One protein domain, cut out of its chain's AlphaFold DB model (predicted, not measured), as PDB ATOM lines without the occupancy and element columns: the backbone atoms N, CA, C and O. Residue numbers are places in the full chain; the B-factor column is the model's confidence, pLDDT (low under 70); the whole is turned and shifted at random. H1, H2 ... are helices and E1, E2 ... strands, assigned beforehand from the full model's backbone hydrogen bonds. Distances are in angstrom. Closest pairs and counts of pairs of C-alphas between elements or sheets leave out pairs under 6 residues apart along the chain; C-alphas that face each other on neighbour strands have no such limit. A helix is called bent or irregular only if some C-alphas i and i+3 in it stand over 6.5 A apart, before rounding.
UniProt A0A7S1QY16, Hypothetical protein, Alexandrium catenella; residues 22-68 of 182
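This is residues 22 to 68 of the 182 residues of the protein "Hypothetical protein" of Alexandrium catenella (UniProt A0A7S1QY16). One long helix, H1, sticks out like a handle with its residues 22 to 43 standing free, and at its far end sits a small head, a three-stranded antiparallel sheet. The printed part has 47 residues with one named helix and three named strands, in the order H1, E1, E2, E3. The sheet runs E1, E2, E3, and the class is mixed, helices and strands. The whole is extended, a rod of 52 by 18 by 11 A, with a radius of gyration of the C-alphas of 16.4 A.

H1 holds residues 22 to 46, from C-alpha 22 at (24.635, 5.949, 6.907) to C-alpha 46 at (14.915, -25.041, 23.271), a length of 36.4 A, and is not bent. E1 is residues 48 to 50, 6.3 A. E2 is residues 55 to 58, 9.7 A. E3 is residues 64 to 67, 6.8 A, and ends at C-alpha 67 at (9.940, -23.743, 39.818).

In H1 every O i to N i+4 pair is within hydrogen-bond range. H1 is not on the sheet, with 3 pairs of C-alphas within 10 A, and is apart from E2 and E3. The strands form a meander, each the antiparallel neighbour of the one before. E1 and E2 are a hairpin at 151 degrees between directions; N 49 and O 57 are 3.3 A apart, within hydrogen-bond range. E2, the inner strand, and E3 are a hairpin at 162 degrees; N 65 and O 56 are 2.9 A apart, within hydrogen-bond range. The closest C-alphas of the edge strands E1 and E3, those of Leu 48 and Ala 65, are 7.9 A apart.

The two C-alphas farthest apart, those of Asp 22 and Thr 53, are 52.5 A apart. The printed part has no cut, and the three links are tight. The mean pLDDT of the printed part is 79.4; 17 residues are under 70, among them residues 50 to 56 and 64 to 68, while H1 has a mean of 91.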
ATOM      1  N   ASP A  22      24.508   6.162   5.463       85.00
ATOM      2  CA  ASP A  22      24.635   5.949   6.907       85.00
ATOM      3  C   ASP A  22      23.345   5.404   7.554       85.00
ATOM      4  O   ASP A  22      23.390   4.458   8.335       85.00
ATOM      5  N   CYS A  23      22.170   5.906   7.159       86.38
ATOM      6  CA  CYS A  23      20.885   5.408   7.657       86.38
ATOM      7  C   CYS A  23      20.656   3.935   7.272       86.38
ATOM      8  O   CYS A  23      20.226   3.135   8.103       86.38
ATOM      9  N   LEU A  24      21.009   3.545   6.040       88.12
ATOM     10  CA  LEU A  24      20.919   2.147   5.600       88.12
ATOM     11  C   LEU A  24      21.866   1.238   6.393       88.12
ATOM     12  O   LEU A  24      21.478   0.126   6.755       88.12
ATOM     13  N   VAL A  25      23.074   1.716   6.703       94.00
ATOM     14  CA  VAL A  25      24.045   0.981   7.528       94.00
ATOM     15  C   VAL A  25      23.506   0.776   8.946       94.00
ATOM     16  O   VAL A  25      23.517  -0.351   9.442       94.00
ATOM     17  N   TRP A  26      22.958   1.813   9.581       93.31
ATOM     18  CA  TRP A  26      22.364   1.695  10.917       93.31
ATOM     19  C   TRP A  26      21.162   0.753  10.959       93.31
ATOM     20  O   TRP A  26      21.051  -0.061  11.879       93.31
ATOM     21  N   VAL A  27      20.287   0.809   9.952       94.69
ATOM     22  CA  VAL A  27      19.159  -0.125   9.837       94.69
ATOM     23  C   VAL A  27      19.663  -1.561   9.692       94.69
ATOM     24  O   VAL A  27      19.166  -2.445  10.389       94.69
ATOM     25  N   ALA A  28      20.679  -1.803   8.860       96.19
ATOM     26  CA  ALA A  28      21.270  -3.131   8.712       96.19
ATOM     27  C   ALA A  28      21.866  -3.647  10.035       96.19
ATOM     28  O   ALA A  28      21.616  -4.793  10.410       96.19
ATOM     29  N   ILE A  29      22.583  -2.798  10.780       97.25
ATOM     30  CA  ILE A  29      23.134  -3.145  12.101       97.25
ATOM     31  C   ILE A  29      22.012  -3.506  13.082       97.25
ATOM     32  O   ILE A  29      22.095  -4.538  13.751       97.25
ATOM     33  N   LEU A  30      20.942  -2.710  13.152       97.56
ATOM     34  CA  LEU A  30      19.801  -2.993  14.030       97.56
ATOM     35  C   LEU A  30      19.115  -4.313  13.674       97.56
ATOM     36  O   LEU A  30      18.792  -5.092  14.571       97.56
ATOM     37  N   VAL A  31      18.937  -4.594  12.382       97.69
ATOM     38  CA  VAL A  31      18.374  -5.867  11.913       97.69
ATOM     39  C   VAL A  31      19.244  -7.041  12.364       97.69
ATOM     40  O   VAL A  31      18.710  -8.022  12.882       97.69
ATOM     41  N   VAL A  32      20.571  -6.935  12.244       97.81
ATOM     42  CA  VAL A  32      21.502  -7.982  12.699       97.81
ATOM     43  C   VAL A  32      21.439  -8.168  14.217       97.81
ATOM     44  O   VAL A  32      21.374  -9.304  14.681       97.81
ATOM     45  N   ILE A  33      21.396  -7.085  15.000       97.81
ATOM     46  CA  ILE A  33      21.289  -7.163  16.468       97.81
ATOM     47  C   ILE A  33      19.987  -7.857  16.885       97.81
ATOM     48  O   ILE A  33      20.014  -8.769  17.713       97.81
ATOM     49  N   ILE A  34      18.854  -7.461  16.296       97.44
ATOM     50  CA  ILE A  34      17.548  -8.076  16.575       97.44
ATOM     51  C   ILE A  34      17.568  -9.559  16.192       97.44
ATOM     52  O   ILE A  34      17.069 -10.395  16.946       97.44
ATOM     53  N   TRP A  35      18.174  -9.899  15.054       97.88
ATOM     54  CA  TRP A  35      18.295 -11.282  14.606       97.88
ATOM     55  C   TRP A  35      19.135 -12.131  15.570       97.88
ATOM     56  O   TRP A  35      18.691 -13.205  15.970       97.88
ATOM     57  N   ILE A  36      20.290 -11.632  16.026       97.06
ATOM     58  CA  ILE A  36      21.133 -12.323  17.016       97.06
ATOM     59  C   ILE A  36      20.365 -12.538  18.326       97.06
ATOM     60  O   ILE A  36      20.352 -13.650  18.853       97.06
ATOM     61  N   ALA A  37      19.682 -11.509  18.836       94.12
ATOM     62  CA  ALA A  37      18.883 -11.622  20.057       94.12
ATOM     63  C   ALA A  37      17.759 -12.666  19.918       94.12
ATOM     64  O   ALA A  37      17.530 -13.456  20.834       94.12
ATOM     65  N   MET A  38      17.100 -12.717  18.755       95.31
ATOM     66  CA  MET A  38      16.067 -13.709  18.453       95.31
ATOM     67  C   MET A  38      16.635 -15.134  18.402       95.31
ATOM     68  O   MET A  38      16.015 -16.050  18.944       95.31
ATOM     69  N   VAL A  39      17.817 -15.329  17.807       94.50
ATOM     70  CA  VAL A  39      18.495 -16.636  17.778       94.50
ATOM     71  C   VAL A  39      18.858 -17.088  19.192       94.50
ATOM     72  O   VAL A  39      18.551 -18.222  19.545       94.50
ATOM     73  N   ILE A  40      19.421 -16.204  20.024       91.12
ATOM     74  CA  ILE A  40      19.753 -16.516  21.425       91.12
ATOM     75  C   ILE A  40      18.489 -16.881  22.217       91.12
ATOM     76  O   ILE A  40      18.468 -17.874  22.944       91.12
ATOM     77  N   ALA A  41      17.406 -16.120  22.055       86.19
ATOM     78  CA  ALA A  41      16.137 -16.426  22.710       86.19
ATOM     79  C   ALA A  41      15.583 -17.791  22.266       86.19
ATOM     80  O   ALA A  41      15.117 -18.571  23.098       86.19
ATOM     81  N   ALA A  42      15.682 -18.115  20.973       87.75
ATOM     82  CA  ALA A  42      15.250 -19.400  20.435       87.75
ATOM     83  C   ALA A  42      16.111 -20.573  20.936       87.75
ATOM     84  O   ALA A  42      15.568 -21.646  21.210       87.75
ATOM     85  N   THR A  43      17.428 -20.393  21.087       85.19
ATOM     86  CA  THR A  43      18.304 -21.432  21.650       85.19
ATOM     87  C   THR A  43      18.016 -21.655  23.130       85.19
ATOM     88  O   THR A  43      17.867 -22.801  23.541       85.19
ATOM     89  N   VAL A  44      17.819 -20.586  23.910       78.44
ATOM     90  CA  VAL A  44      17.453 -20.691  25.334       78.44
ATOM     91  C   VAL A  44      16.080 -21.351  25.507       78.44
ATOM     92  O   VAL A  44      15.913 -22.216  26.364       78.44
ATOM     93  N   ALA A  45      15.101 -21.017  24.661       76.31
ATOM     94  CA  ALA A  45      13.773 -21.631  24.707       76.31
ATOM     95  C   ALA A  45      13.797 -23.139  24.398       76.31
ATOM     96  O   ALA A  45      12.972 -23.882  24.928       76.31
ATOM     97  N   ARG A  46      14.743 -23.608  23.571       72.50
ATOM     98  CA  ARG A  46      14.915 -25.041  23.271       72.50
ATOM     99  C   ARG A  46      15.532 -25.838  24.421       72.50
ATOM    100  O   ARG A  46      15.363 -27.053  24.448       72.50
ATOM    101  N   GLU A  47      16.219 -25.188  25.358       67.69
ATOM    102  CA  GLU A  47      16.881 -25.864  26.481       67.69
ATOM    103  C   GLU A  47      16.009 -26.020  27.728       67.69
ATOM    104  O   GLU A  47      16.410 -26.687  28.682       67.69
ATOM    105  N   LEU A  48      14.808 -25.446  27.738       62.38
ATOM    106  CA  LEU A  48      13.873 -25.615  28.841       62.38
ATOM    107  C   LEU A  48      13.038 -26.869  28.604       62.38
ATOM    108  O   LEU A  48      12.075 -26.869  27.836       62.38
ATOM    109  N   LYS A  49      13.395 -27.951  29.295       71.12
ATOM    110  CA  LYS A  49      12.561 -29.150  29.327       71.12
ATOM    111  C   LYS A  49      11.621 -29.045  30.521       71.12
ATOM    112  O   LYS A  49      12.061 -29.031  31.671       71.12
ATOM    113  N   ALA A  50      10.322 -28.963  30.247       63.31
ATOM    114  CA  ALA A  50       9.315 -29.148  31.279       63.31
ATOM    115  C   ALA A  50       9.345 -30.615  31.714       63.31
ATOM    116  O   ALA A  50       9.108 -31.508  30.901       63.31
ATOM    117  N   LEU A  51       9.690 -30.867  32.977       66.06
ATOM    118  CA  LEU A  51       9.457 -32.174  33.577       66.06
ATOM    119  C   LEU A  51       7.994 -32.281  34.011       66.06
ATOM    120  O   LEU A  51       7.393 -31.296  34.446       66.06
ATOM    121  N   ASP A  52       7.476 -33.511  34.032       60.69
ATOM    122  CA  ASP A  52       6.153 -33.869  34.570       60.69
ATOM    123  C   ASP A  52       5.995 -33.564  36.070       60.69
ATOM    124  O   ASP A  52       4.975 -33.877  36.665       60.69
ATOM    125  N   THR A  53       7.004 -32.973  36.711       61.12
ATOM    126  CA  THR A  53       6.979 -32.484  38.093       61.12
ATOM    127  C   THR A  53       6.741 -30.973  38.187       61.12
ATOM    128  O   THR A  53       6.745 -30.428  39.288       61.12
ATOM    129  N   GLY A  54       6.552 -30.276  37.058       58.91
ATOM    130  CA  GLY A  54       6.351 -28.821  37.016       58.91
ATOM    131  C   GLY A  54       7.629 -28.007  37.233       58.91
ATOM    132  O   GLY A  54       7.572 -26.794  37.431       58.91
ATOM    133  N   ILE A  55       8.788 -28.664  37.206       65.44
ATOM    134  CA  ILE A  55      10.092 -28.010  37.284       65.44
ATOM    135  C   ILE A  55      10.604 -27.829  35.858       65.44
ATOM    136  O   ILE A  55      10.691 -28.793  35.091       65.44
ATOM    137  N   LEU A  56      10.949 -26.592  35.507       61.84
ATOM    138  CA  LEU A  56      11.691 -26.306  34.286       61.84
ATOM    139  C   LEU A  56      13.170 -26.511  34.601       61.84
ATOM    140  O   LEU A  56      13.755 -25.767  35.391       61.84
ATOM    141  N   MET A  57      13.756 -27.555  34.021       73.38
ATOM    142  CA  MET A  57      15.186 -27.828  34.146       73.38
ATOM    143  C   MET A  57      15.932 -27.273  32.939       73.38
ATOM    144  O   MET A  57      15.430 -27.340  31.814       73.38
ATOM    145  N   THR A  58      17.136 -26.747  33.175       72.75
ATOM    146  CA  THR A  58      18.076 -26.461  32.089       72.75
ATOM    147  C   THR A  58      18.583 -27.779  31.505       72.75
ATOM    148  O   THR A  58      19.007 -28.675  32.240       72.75
ATOM    149  N   ALA A  59      18.540 -27.920  30.179       69.88
ATOM    150  CA  ALA A  59      19.000 -29.127  29.495       69.88
ATOM    151  C   ALA A  59      20.497 -29.410  29.717       69.88
ATOM    152  O   ALA A  59      20.907 -30.567  29.644       69.88
ATOM    153  N   HIS A  60      21.296 -28.374  29.988       69.06
ATOM    154  CA  HIS A  60      22.751 -28.488  30.047       69.06
ATOM    155  C   HIS A  60      23.307 -28.913  31.418       69.06
ATOM    156  O   HIS A  60      24.287 -29.648  31.469       69.06
ATOM    157  N   GLU A  61      22.677 -28.507  32.527       74.06
ATOM    158  CA  GLU A  61      23.243 -28.700  33.878       74.06
ATOM    159  C   GLU A  61      22.284 -29.390  34.860       74.06
ATOM    160  O   GLU A  61      22.655 -29.675  35.997       74.06
ATOM    161  N   GLY A  62      21.036 -29.657  34.450       65.25
ATOM    162  CA  GLY A  62      20.016 -30.233  35.332       65.25
ATOM    163  C   GLY A  62      19.642 -29.321  36.507       65.25
ATOM    164  O   GLY A  62      18.975 -29.761  37.445       65.25
ATOM    165  N   LEU A  63      20.062 -28.054  36.469       70.56
ATOM    166  CA  LEU A  63      19.728 -27.073  37.486       70.56
ATOM    167  C   LEU A  63      18.279 -26.601  37.290       70.56
ATOM    168  O   LEU A  63      17.824 -26.420  36.152       70.56
ATOM    169  N   PRO A  64      17.523 -26.396  38.383       66.38
ATOM    170  CA  PRO A  64      16.173 -25.858  38.299       66.38
ATOM    171  C   PRO A  64      16.240 -24.395  37.840       66.38
ATOM    172  O   PRO A  64      16.642 -23.519  38.601       66.38
ATOM    173  N   ALA A  65      15.840 -24.132  36.593       66.19
ATOM    174  CA  ALA A  65      15.806 -22.788  36.011       66.19
ATOM    175  C   ALA A  65      14.636 -21.973  36.573       66.19
ATOM    176  O   ALA A  65      14.753 -20.781  36.848       66.19
ATOM    177  N   ALA A  66      13.494 -22.641  36.741       66.44
ATOM    178  CA  ALA A  66      12.298 -22.075  37.334       66.44
ATOM    179  C   ALA A  66      11.458 -23.185  37.971       66.44
ATOM    180  O   ALA A  66      11.255 -24.261  37.401       66.44
ATOM    181  N   THR A  67      10.942 -22.909  39.163       60.12
ATOM    182  CA  THR A  67       9.940 -23.743  39.818       60.12
ATOM    183  C   THR A  67       8.567 -23.171  39.486       60.12
ATOM    184  O   THR A  67       8.190 -22.103  39.965       60.12
ATOM    185  N   ALA A  68       7.814 -23.854  38.625       61.81
ATOM    186  CA  ALA A  68       6.411 -23.521  38.431       61.81
ATOM    187  C   ALA A  68       5.570 -24.258  39.478       61.81
ATOM    188  O   ALA A  68       5.966 -25.286  40.034       61.81
TER     189      ALA A  68